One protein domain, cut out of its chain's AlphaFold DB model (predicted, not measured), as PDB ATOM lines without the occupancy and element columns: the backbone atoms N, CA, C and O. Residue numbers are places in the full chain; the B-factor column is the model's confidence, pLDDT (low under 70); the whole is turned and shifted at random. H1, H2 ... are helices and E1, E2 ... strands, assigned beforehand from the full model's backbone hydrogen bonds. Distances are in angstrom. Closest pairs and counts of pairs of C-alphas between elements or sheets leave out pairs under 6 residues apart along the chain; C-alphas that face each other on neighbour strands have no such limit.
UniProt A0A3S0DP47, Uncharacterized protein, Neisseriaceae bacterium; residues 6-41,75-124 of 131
ATOM      1  N   ASN A   6     260.981 329.930 116.544       60.31
ATOM      2  CA  ASN A   6     260.610 331.325 116.750       60.31
ATOM      3  C   ASN A   6     259.447 331.769 115.838       60.31
ATOM      4  O   ASN A   6     258.555 332.478 116.283       60.31
ATOM      5  N   ASN A   7     259.361 331.257 114.602       68.62
ATOM      6  CA  ASN A   7     258.264 331.596 113.678       68.62
ATOM      7  C   ASN A   7     256.887 331.085 114.136       68.62
ATOM      8  O   ASN A   7     255.873 331.433 113.536       68.62
ATOM      9  N   ILE A   8     256.852 330.235 115.163       74.94
ATOM     10  CA  ILE A   8     255.629 329.667 115.729       74.94
ATOM     11  C   ILE A   8     255.072 330.567 116.844       74.94
ATOM     12  O   ILE A   8     253.892 330.481 117.167       74.94
ATOM     13  N   PHE A   9     255.907 331.427 117.432       88.00
ATOM     14  CA  PHE A   9     255.528 332.279 118.551       88.00
ATOM     15  C   PHE A   9     255.187 333.679 118.052       88.00
ATOM     16  O   PHE A   9     255.926 334.293 117.286       88.00
ATOM     17  N   LYS A  10     254.087 334.226 118.561       91.94
ATOM     18  CA  LYS A  10     253.730 335.635 118.396       91.94
ATOM     19  C   LYS A  10     253.321 336.226 119.735       91.94
ATOM     20  O   LYS A  10     252.591 335.593 120.491       91.94
ATOM     21  N   VAL A  11     253.751 337.453 120.027       94.94
ATOM     22  CA  VAL A  11     253.322 338.168 121.242       94.94
ATOM     23  C   VAL A  11     251.789 338.234 121.296       94.94
ATOM     24  O   VAL A  11     251.138 338.560 120.302       94.94
ATOM     25  N   GLY A  12     251.221 337.887 122.451       92.94
ATOM     26  CA  GLY A  12     249.779 337.766 122.683       92.94
ATOM     27  C   GLY A  12     249.169 336.407 122.312       92.94
ATOM     28  O   GLY A  12     248.021 336.148 122.672       92.94
ATOM     29  N   GLN A  13     249.906 335.523 121.633       93.62
ATOM     30  CA  GLN A  13     249.452 334.161 121.336       93.62
ATOM     31  C   GLN A  13     249.472 333.287 122.591       93.62
ATOM     32  O   GLN A  13     250.240 333.521 123.527       93.62
ATOM     33  N   LYS A  14     248.640 332.245 122.585       94.56
ATOM     34  CA  LYS A  14     248.668 331.183 123.586       94.56
ATOM     35  C   LYS A  14     249.580 330.039 123.157       94.56
ATOM     36  O   LYS A  14     249.523 329.597 122.019       94.56
ATOM     37  N   VAL A  15     250.367 329.527 124.093       93.56
ATOM     38  CA  VAL A  15     251.256 328.381 123.891       93.56
ATOM     39  C   VAL A  15     250.937 327.316 124.925       93.56
ATOM     40  O   VAL A  15     250.744 327.615 126.106       93.56
ATOM     41  N   TYR A  16     250.889 326.069 124.469       93.94
ATOM     42  CA  TYR A  16     250.658 324.898 125.303       93.94
ATOM     43  C   TYR A  16     251.944 324.085 125.397       93.94
ATOM     44  O   TYR A  16     252.581 323.790 124.385       93.94
ATOM     45  N   PHE A  17     252.325 323.712 126.615       93.00
ATOM     46  CA  PHE A  17     253.393 322.742 126.838       93.00
ATOM     47  C   PHE A  17     252.783 321.354 127.009       93.00
ATOM     48  O   PHE A  17     251.729 321.228 127.628       93.00
ATOM     49  N   LYS A  18     253.442 320.315 126.486       91.25
ATOM     50  CA  LYS A  18     252.909 318.939 126.491       91.25
ATOM     51  C   LYS A  18     252.578 318.428 127.895       91.25
ATOM     52  O   LYS A  18     251.571 317.751 128.077       91.25
ATOM     53  N   ASP A  19     253.390 318.806 128.878       87.69
ATOM     54  CA  ASP A  19     253.251 318.354 130.266       87.69
ATOM     55  C   ASP A  19     252.369 319.280 131.120       87.69
ATOM     56  O   ASP A  19     252.227 319.078 132.327       87.69
ATOM     57  N   GLU A  20     251.761 320.312 130.523       90.38
ATOM     58  CA  GLU A  20     250.957 321.295 131.246       90.38
ATOM     59  C   GLU A  20     249.511 321.368 130.763       90.38
ATOM     60  O   GLU A  20     249.192 321.296 129.581       90.38
ATOM     61  N   LYS A  21     248.600 321.556 131.721       91.56
ATOM     62  CA  LYS A  21     247.154 321.607 131.455       91.56
ATOM     63  C   LYS A  21     246.674 322.967 130.952       91.56
ATOM     64  O   LYS A  21     245.597 323.050 130.372       91.56
ATOM     65  N   LEU A  22     247.411 324.036 131.250       94.38
ATOM     66  CA  LEU A  22     246.992 325.412 130.997       94.38
ATOM     67  C   LEU A  22     247.907 326.073 129.973       94.38
ATOM     68  O   LEU A  22     249.115 325.856 129.976       94.38
ATOM     69  N   ALA A  23     247.311 326.920 129.139       94.94
ATOM     70  CA  ALA A  23     248.047 327.748 128.201       94.94
ATOM     71  C   ALA A  23     248.798 328.880 128.911       94.94
ATOM     72  O   ALA A  23     248.327 329.424 129.918       94.94
ATOM     73  N   TYR A  24     249.901 329.299 128.305       96.19
ATOM     74  CA  TYR A  24     250.617 330.525 128.637       96.19
ATOM     75  C   TYR A  24     250.432 331.552 127.531       96.19
ATOM     76  O   TYR A  24     250.327 331.179 126.368       96.19
ATOM     77  N   ASN A  25     250.420 332.838 127.874       96.31
ATOM     78  CA  ASN A  25     250.469 333.904 126.879       96.31
ATOM     79  C   ASN A  25     251.926 334.257 126.592       96.31
ATOM     80  O   ASN A  25     252.724 334.370 127.523       96.31
ATOM     81  N   VAL A  26     252.269 334.469 125.324       96.62
ATOM     82  CA  VAL A  26     253.576 335.003 124.930       96.62
ATOM     83  C   VAL A  26     253.620 336.492 125.258       96.62
ATOM     84  O   VAL A  26     252.897 337.287 124.661       96.62
ATOM     85  N   MET A  27     254.468 336.864 126.211       97.25
ATOM     86  CA  MET A  27     254.576 338.226 126.741       97.25
ATOM     87  C   MET A  27     255.622 339.051 125.999       97.25
ATOM     88  O   MET A  27     255.403 340.225 125.709       97.25
ATOM     89  N   ALA A  28     256.754 338.431 125.679       96.69
ATOM     90  CA  ALA A  28     257.830 339.036 124.910       96.69
ATOM     91  C   ALA A  28     258.557 337.961 124.101       96.69
ATOM     92  O   ALA A  28     258.530 336.778 124.450       96.69
ATOM     93  N   LEU A  29     259.177 338.388 123.006       96.00
ATOM     94  CA  LEU A  29     259.811 337.514 122.032       96.00
ATOM     95  C   LEU A  29     261.052 338.194 121.460       96.00
ATOM     96  O   LEU A  29     261.036 339.402 121.218       96.00
ATOM     97  N   SER A  30     262.085 337.406 121.203       94.62
ATOM     98  CA  SER A  30     263.250 337.790 120.420       94.62
ATOM     99  C   SER A  30     263.691 336.653 119.505       94.62
ATOM    100  O   SER A  30     263.005 335.639 119.386       94.62
ATOM    101  N   ASN A  31     264.829 336.809 118.824       91.56
ATOM    102  CA  ASN A  31     265.352 335.764 117.944       91.56
ATOM    103  C   ASN A  31     265.678 334.467 118.696       91.56
ATOM    104  O   ASN A  31     265.446 333.380 118.167       91.56
ATOM    105  N   ARG A  32     266.208 334.585 119.919       94.00
ATOM    106  CA  ARG A  32     266.644 333.447 120.736       94.00
ATOM    107  C   ARG A  32     265.690 333.138 121.880       94.00
ATOM    108  O   ARG A  32     265.562 331.970 122.235       94.00
ATOM    109  N   TYR A  33     265.027 334.143 122.442       96.38
ATOM    110  CA  TYR A  33     264.288 333.971 123.685       96.38
ATOM    111  C   TYR A  33     262.799 334.260 123.541       96.38
ATOM    112  O   TYR A  33     262.373 335.070 122.719       96.38
ATOM    113  N   ALA A  34     261.999 333.640 124.403       96.81
ATOM    114  CA  ALA A  34     260.621 334.046 124.640       96.81
ATOM    115  C   ALA A  34     260.309 334.041 126.131       96.81
ATOM    116  O   ALA A  34     260.834 333.230 126.891       96.81
ATOM    117  N   ILE A  35     259.401 334.921 126.536       97.25
ATOM    118  CA  ILE A  35     258.854 334.945 127.888       97.25
ATOM    119  C   ILE A  35     257.376 334.648 127.779       97.25
ATOM    120  O   ILE A  35     256.651 335.332 127.053       97.25
ATOM    121  N   VAL A  36     256.929 333.634 128.509       96.75
ATOM    122  CA  VAL A  36     255.521 333.260 128.559       96.75
ATOM    123  C   VAL A  36     255.017 333.319 129.991       96.75
ATOM    124  O   VAL A  36     255.732 332.931 130.917       96.75
ATOM    125  N   SER A  37     253.789 333.791 130.196       97.12
ATOM    126  CA  SER A  37     253.195 333.847 131.533       97.12
ATOM    127  C   SER A  37     251.698 333.563 131.541       97.12
ATOM    128  O   SER A  37     250.974 333.726 130.553       97.12
ATOM    129  N   ARG A  38     251.223 333.085 132.689       96.06
ATOM    130  CA  ARG A  38     249.810 332.857 132.978       96.06
ATOM    131  C   ARG A  38     249.498 333.183 134.430       96.06
ATOM    132  O   ARG A  38     250.374 333.231 135.293       96.06
ATOM    133  N   LYS A  39     248.207 333.352 134.704       95.50
ATOM    134  CA  LYS A  39     247.701 333.480 136.071       95.50
ATOM    135  C   LYS A  39     247.822 332.162 136.823       95.50
ATOM    136  O   LYS A  39     247.626 331.086 136.247       95.50
ATOM    137  N   LEU A  40     248.098 332.273 138.119       95.44
ATOM    138  CA  LEU A  40     248.013 331.150 139.036       95.44
ATOM    139  C   LEU A  40     246.568 330.642 139.074       95.44
ATOM    140  O   LEU A  40     245.614 331.397 139.278       95.44
ATOM    141  N   HIS A  41     246.402 329.346 138.868       95.94
ATOM    142  CA  HIS A  41     245.114 328.690 138.793       95.94
ATOM    143  C   HIS A  41     244.908 327.802 140.016       95.94
ATOM    144  O   HIS A  41     245.585 326.793 140.196       95.94
ATOM    145  N   SER A  75     257.600 331.172 132.381       95.69
ATOM    146  CA  SER A  75     258.776 330.447 131.913       95.69
ATOM    147  C   SER A  75     259.521 331.300 130.894       95.69
ATOM    148  O   SER A  75     258.913 331.879 129.991       95.69
ATOM    149  N   LEU A  76     260.839 331.345 131.038       96.69
ATOM    150  CA  LEU A  76     261.768 331.828 130.028       96.69
ATOM    151  C   LEU A  76     262.105 330.661 129.106       96.69
ATOM    152  O   LEU A  76     262.391 329.560 129.573       96.69
ATOM    153  N   ILE A  77     262.052 330.891 127.804       96.00
ATOM    154  CA  ILE A  77     262.334 329.903 126.769       96.00
ATOM    155  C   ILE A  77     263.605 330.334 126.050       96.00
ATOM    156  O   ILE A  77     263.703 331.486 125.638       96.00
ATOM    157  N   ASP A  78     264.533 329.404 125.862       95.50
ATOM    158  CA  ASP A  78     265.685 329.551 124.977       95.50
ATOM    159  C   ASP A  78     265.494 328.615 123.777       95.50
ATOM    160  O   ASP A  78     265.515 327.385 123.906       95.50
ATOM    161  N   PHE A  79     265.261 329.200 122.603       93.69
ATOM    162  CA  PHE A  79     265.044 328.472 121.356       93.69
ATOM    163  C   PHE A  79     266.319 327.835 120.815       93.69
ATOM    164  O   PHE A  79     266.230 326.804 120.146       93.69
ATOM    165  N   GLN A  80     267.485 328.418 121.098       93.00
ATOM    166  CA  GLN A  80     268.769 327.883 120.656       93.00
ATOM    167  C   GLN A  80     269.116 326.624 121.452       93.00
ATOM    168  O   GLN A  80     269.439 325.593 120.870       93.00
ATOM    169  N   GLU A  81     268.951 326.684 122.773       92.56
ATOM    170  CA  GLU A  81     269.168 325.547 123.681       92.56
ATOM    171  C   GLU A  81     267.972 324.579 123.730       92.56
ATOM    172  O   GLU A  81     268.010 323.558 124.415       92.56
ATOM    173  N   ASN A  82     266.880 324.911 123.033       92.94
ATOM    174  CA  ASN A  82     265.619 324.170 123.021       92.94
ATOM    175  C   ASN A  82     265.141 323.787 124.438       92.94
ATOM    176  O   ASN A  82     264.766 322.641 124.714       92.94
ATOM    177  N   SER A  83     265.155 324.760 125.346       94.88
ATOM    178  CA  SER A  83     264.872 324.558 126.767       94.88
ATOM    179  C   SER A  83     264.026 325.688 127.347       94.88
ATOM    180  O   SER A  83     263.857 326.739 126.728       94.88
ATOM    181  N   ARG A  84     263.460 325.461 128.534       95.38
ATOM    182  CA  ARG A  84     262.774 326.492 129.316       95.38
ATOM    183  C   ARG A  84     263.123 326.397 130.798       95.38
ATOM    184  O   ARG A  84     263.349 325.298 131.308       95.38
ATOM    185  N   SER A  85     263.160 327.538 131.482       95.62
ATOM    186  CA  SER A  85     263.371 327.624 132.932       95.62
ATOM    187  C   SER A  85     262.901 328.964 133.519       95.62
ATOM    188  O   SER A  85     262.240 329.747 132.839       95.62
ATOM    189  N   SER A  86     263.210 329.221 134.790       94.56
ATOM    190  CA  SER A  86     263.097 330.540 135.424       94.56
ATOM    191  C   SER A  86     264.331 331.400 135.128       94.56
ATOM    192  O   SER A  86     265.319 330.908 134.579       94.56
ATOM    193  N   ASP A  87     264.306 332.665 135.546       93.88
ATOM    194  CA  ASP A  87     265.538 333.449 135.669       93.88
ATOM    195  C   ASP A  87     266.465 332.864 136.753       93.88
ATOM    196  O   ASP A  87     266.053 332.040 137.583       93.88
ATOM    197  N   ASN A  88     267.742 333.242 136.701       94.19
ATOM    198  CA  ASN A  88     268.790 332.789 137.613       94.19
ATOM    199  C   ASN A  88     268.837 333.558 138.948       94.19
ATOM    200  O   ASN A  88     269.632 333.190 139.820       94.19
ATOM    201  N   LEU A  89     268.005 334.583 139.140       91.69
ATOM    202  CA  LEU A  89     268.044 335.443 140.317       91.69
ATOM    203  C   LEU A  89     267.264 334.816 141.482       91.69
ATOM    204  O   LEU A  89     266.275 334.109 141.311       91.69
ATOM    205  N   VAL A  90     267.716 335.065 142.715       84.31
ATOM    206  CA  VAL A  90     266.948 334.687 143.921       84.31
ATOM    207  C   VAL A  90     265.763 335.634 144.112       84.31
ATOM    208  O   VAL A  90     264.670 335.204 144.476       84.31
ATOM    209  N   PHE A  91     265.984 336.916 143.829       86.75
ATOM    210  CA  PHE A  91     264.964 337.953 143.818       86.75
ATOM    211  C   PHE A  91     264.873 338.506 142.400       86.75
ATOM    212  O   PHE A  91     265.758 339.243 141.965       86.75
ATOM    213  N   SER A  92     263.832 338.098 141.672       85.31
ATOM    214  CA  SER A  92     263.629 338.551 140.297       85.31
ATOM    215  C   SER A  92     263.369 340.059 140.270       85.31
ATOM    216  O   SER A  92     262.629 340.585 141.105       85.31
ATOM    217  N   MET A  93     263.990 340.752 139.316       89.94
ATOM    218  CA  MET A  93     263.856 342.203 139.142       89.94
ATOM    219  C   MET A  93     262.653 342.593 138.272       89.94
ATOM    220  O   MET A  93     262.405 343.782 138.079       89.94
ATOM    221  N   TYR A  94     261.911 341.617 137.737       94.19
ATOM    222  CA  TYR A  94     260.875 341.840 136.728       94.19
ATOM    223  C   TYR A  94     259.520 341.294 137.174       94.19
ATOM    224  O   TYR A  94     259.424 340.196 137.727       94.19
ATOM    225  N   ASP A  95     258.451 342.024 136.849       92.81
ATOM    226  CA  ASP A  95     257.096 341.481 136.883       92.81
ATOM    227  C   ASP A  95     256.745 340.855 135.525       92.81
ATOM    228  O   ASP A  95     256.455 341.540 134.541       92.81
ATOM    229  N   TYR A  96     256.710 339.524 135.476       95.12
ATOM    230  CA  TYR A  96     256.393 338.771 134.260       95.12
ATOM    231  C   TYR A  96     254.909 338.804 133.836       95.12
ATOM    232  O   TYR A  96     254.519 338.101 132.896       95.12
ATOM    233  N   PHE A  97     254.060 339.618 134.473       93.25
ATOM    234  CA  PHE A  97     252.769 340.024 133.906       93.25
ATOM    235  C   PHE A  97     252.816 341.318 133.100       93.25
ATOM    236  O   PHE A  97     251.932 341.529 132.266       93.25
ATOM    237  N   GLN A  98     253.821 342.169 133.303       94.50
ATOM    238  CA  GLN A  98     253.933 343.434 132.586       94.50
ATOM    239  C   GLN A  98     254.743 343.247 131.306       94.50
ATOM    240  O   GLN A  98     255.897 342.816 131.325       94.50
ATOM    241  N   ALA A  99     254.153 343.620 130.170       94.69
ATOM    242  CA  ALA A  99     254.817 343.501 128.875       94.69
ATOM    243  C   ALA A  99     256.119 344.322 128.810       94.69
ATOM    244  O   ALA A  99     257.103 343.861 128.238       94.69
ATOM    245  N   SER A 100     256.153 345.507 129.435       95.69
ATOM    246  CA  SER A 100     257.345 346.362 129.483       95.69
ATOM    247  C   SER A 100     258.513 345.705 130.216       95.69
ATOM    248  O   SER A 100     259.652 345.816 129.772       95.69
ATOM    249  N   ASP A 101     258.241 345.007 131.316       96.56
ATOM    250  CA  ASP A 101     259.280 344.339 132.098       96.56
ATOM    251  C   ASP A 101     259.741 343.054 131.419       96.56
ATOM    252  O   ASP A 101     260.939 342.786 131.378       96.56
ATOM    253  N   CYS A 102     258.836 342.326 130.760       97.19
ATOM    254  CA  CYS A 102     259.217 341.201 129.905       97.19
ATOM    255  C   CYS A 102     260.139 341.646 128.755       97.19
ATOM    256  O   CYS A 102     261.097 340.954 128.425       97.19
ATOM    257  N   GLN A 103     259.888 342.811 128.153       96.94
ATOM    258  CA  GLN A 103     260.766 343.359 127.114       96.94
ATOM    259  C   GLN A 103     262.146 343.750 127.651       96.94
ATOM    260  O   GLN A 103     263.134 343.539 126.953       96.94
ATOM    261  N   LYS A 104     262.236 344.303 128.867       97.38
ATOM    262  CA  LYS A 104     263.531 344.567 129.519       97.38
ATOM    263  C   LYS A 104     264.274 343.263 129.795       97.38
ATOM    264  O   LYS A 104     265.397 343.116 129.341       97.38
ATOM    265  N   ALA A 105     263.601 342.278 130.390       97.25
ATOM    266  CA  ALA A 105     264.188 340.967 130.654       97.25
ATOM    267  C   ALA A 105     264.717 340.288 129.377       97.25
ATOM    268  O   ALA A 105     265.775 339.674 129.414       97.25
ATOM    269  N   ILE A 106     264.028 340.422 128.235       97.25
ATOM    270  CA  ILE A 106     264.545 339.949 126.939       97.25
ATOM    271  C   ILE A 106     265.860 340.642 126.567       97.25
ATOM    272  O   ILE A 106     266.797 339.960 126.165       97.25
ATOM    273  N   LYS A 107     265.950 341.969 126.708       97.25
ATOM    274  CA  LYS A 107     267.191 342.705 126.414       97.25
ATOM    275  C   LYS A 107     268.329 342.258 127.323       97.25
ATOM    276  O   LYS A 107     269.441 342.070 126.844       97.25
ATOM    277  N   ASP A 108     268.027 342.025 128.593       97.31
ATOM    278  CA  ASP A 108     269.024 341.636 129.587       97.31
ATOM    279  C   ASP A 108     269.480 340.177 129.374       97.31
ATOM    280  O   ASP A 108     270.643 339.842 129.583       97.31
ATOM    281  N   LEU A 109     268.605 339.306 128.851       96.75
ATOM    282  CA  LEU A 109     268.976 337.966 128.366       96.75
ATOM    283  C   LEU A 109     269.871 338.012 127.120       96.75
ATOM    284  O   LEU A 109     270.728 337.147 126.934       96.75
ATOM    285  N   GLU A 110     269.646 338.982 126.234       96.25
ATOM    286  CA  GLU A 110     270.440 339.165 125.014       96.25
ATOM    287  C   GLU A 110     271.807 339.788 125.294       96.25
ATOM    288  O   GLU A 110     272.785 339.407 124.651       96.25
ATOM    289  N   SER A 111     271.890 340.704 126.260       96.31
ATOM    290  CA  SER A 111     273.154 341.285 126.724       96.31
ATOM    291  C   SER A 111     273.949 340.332 127.623       96.31
ATOM    292  O   SER A 111     275.165 340.473 127.733       96.31
ATOM    293  N   GLY A 112     273.281 339.348 128.237       94.44
ATOM    294  CA  GLY A 112     273.869 338.409 129.195       94.44
ATOM    295  C   GLY A 112     273.867 338.908 130.645       94.44
ATOM    296  O   GLY A 112     274.426 338.240 131.512       94.44
ATOM    297  N   GLU A 113     273.235 340.052 130.924       95.00
ATOM    298  CA  GLU A 113     273.006 340.560 132.286       95.00
ATOM    299  C   GLU A 113     271.989 339.706 133.063       95.00
ATOM    300  O   GLU A 113     272.045 339.626 134.291       95.00
ATOM    301  N   LEU A 114     271.096 339.015 132.346       95.62
ATOM    302  CA  LEU A 114     270.187 338.002 132.871       95.62
ATOM    303  C   LEU A 114     270.510 336.642 132.245       95.62
ATOM    304  O   LEU A 114     270.874 336.550 131.073       95.62
ATOM    305  N   MET A 115     270.328 335.560 133.002       95.06
ATOM    306  CA  MET A 115     270.473 334.198 132.482       95.06
ATOM    307  C   MET A 115     269.288 333.329 132.900       95.06
ATOM    308  O   MET A 115     268.626 333.580 133.909       95.06
ATOM    309  N   LEU A 116     269.036 332.265 132.137       94.88
ATOM    310  CA  LEU A 116     268.133 331.206 132.581       94.88
ATOM    311  C   LEU A 116     268.808 330.408 133.703       94.88
ATOM    312  O   LEU A 116     270.013 330.167 133.679       94.88
ATOM    313  N   SER A 117     268.024 329.981 134.688       94.62
ATOM    314  CA  SER A 117     268.496 329.110 135.763       94.62
ATOM    315  C   SER A 117     268.745 327.692 135.254       94.62
ATOM    316  O   SER A 117     267.848 327.061 134.696       94.62
ATOM    317  N   ASP A 118     269.917 327.133 135.547       91.56
ATOM    318  CA  ASP A 118     270.194 325.722 135.252       91.56
ATOM    319  C   ASP A 118     269.511 324.758 136.238       91.56
ATOM    320  O   ASP A 118     269.274 323.596 135.911       91.56
ATOM    321  N   ARG A 119     269.130 325.232 137.435       88.38
ATOM    322  CA  ARG A 119     268.596 324.387 138.527       88.38
ATOM    323  C   ARG A 119     267.301 323.663 138.160       88.38
ATOM    324  O   ARG A 119     267.088 322.538 138.588       88.38
ATOM    325  N   ASN A 120     266.444 324.329 137.387       81.69
ATOM    326  CA  ASN A 120     265.116 323.844 137.006       81.69
ATOM    327  C   ASN A 120     264.951 323.852 135.480       81.69
ATOM    328  O   ASN A 120     263.867 324.131 134.963       81.69
ATOM    329  N   LYS A 121     266.046 323.667 134.736       93.50
ATOM    330  CA  LYS A 121     266.027 323.681 133.272       93.50
ATOM    331  C   LYS A 121     265.383 322.399 132.755       93.50
ATOM    332  O   LYS A 121     265.800 321.299 133.110       93.50
ATOM    333  N   ILE A 122     264.376 322.542 131.898       94.06
ATOM    334  CA  ILE A 122     263.687 321.416 131.257       94.06
ATOM    335  C   ILE A 122     263.650 321.591 129.739       94.06
ATOM    336  O   ILE A 122     263.761 322.702 129.220       94.06
ATOM    337  N   ALA A 123     263.487 320.485 129.012       94.75
ATOM    338  CA  ALA A 123     263.385 320.508 127.558       94.75
ATOM    339  C   ALA A 123     262.127 321.263 127.089       94.75
ATOM    340  O   ALA A 123     261.055 321.181 127.694       94.75
ATOM    341  N   LEU A 124     262.244 321.984 125.973       93.06
ATOM    342  CA  LEU A 124     261.124 322.697 125.367       93.06
ATOM    343  C   LEU A 124     260.208 321.723 124.606       93.06
ATOM    344  O   LEU A 124     260.450 321.387 123.442       93.06
TER     345      LEU A 124
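AT A GLANCE: This is residues 6 to 41 and 75 to 124 of the 131 residues of an uncharacterized protein of Neisseriaceae bacterium (UniProt A0A3S0DP47). With little regular structure, a small twisted sheet of four strands has one helix, H1, over one face. The printed part has 86 residues, 33 of them in named elements, which follow along the chain as E1, E2, E3, E4, H1; the sheet's order is E1, E2, E3, E4, all antiparallel, and the class is mixed, helices and strands. The whole is compact, radius of gyration of the C-alphas 11.9 A, spans 31 by 28 by 26 A.

IN THESE COORDINATES: From first to last C-alpha, E1, residues 24 to 29, starting at (250.617, 330.525, 128.637), is 13.3 A; E2, 33 to 39, 20.7 A; E3, 75 to 78, 9.8 A; E4, 83 to 85, 7.0 A; H1, 99 to 111, ending at (273.154, 341.285, 126.724), 18.6 A.

HOW THE PARTS SIT: Within hydrogen-bond range are N 27 and O 35 in hairpin E1 and E2, N 77 and O 34 between E2 and E3, and N 76 and O 85 in hairpin E3 and E4, each 2.8 A. H1 is on the sheet, height 8.6 A, over E1 and E2; its closest C-alphas to E1 are Cys 102 and Ala 28, 5.6 A. Every O i to N i+4 pair in H1 is within range.

THE WHOLE: Residues 42 to 74 are cut out; C-alphas 41 and 75 are 15.4 A apart. The E4 to H1 link is long. Residues 6 to 7 have pLDDT under 70.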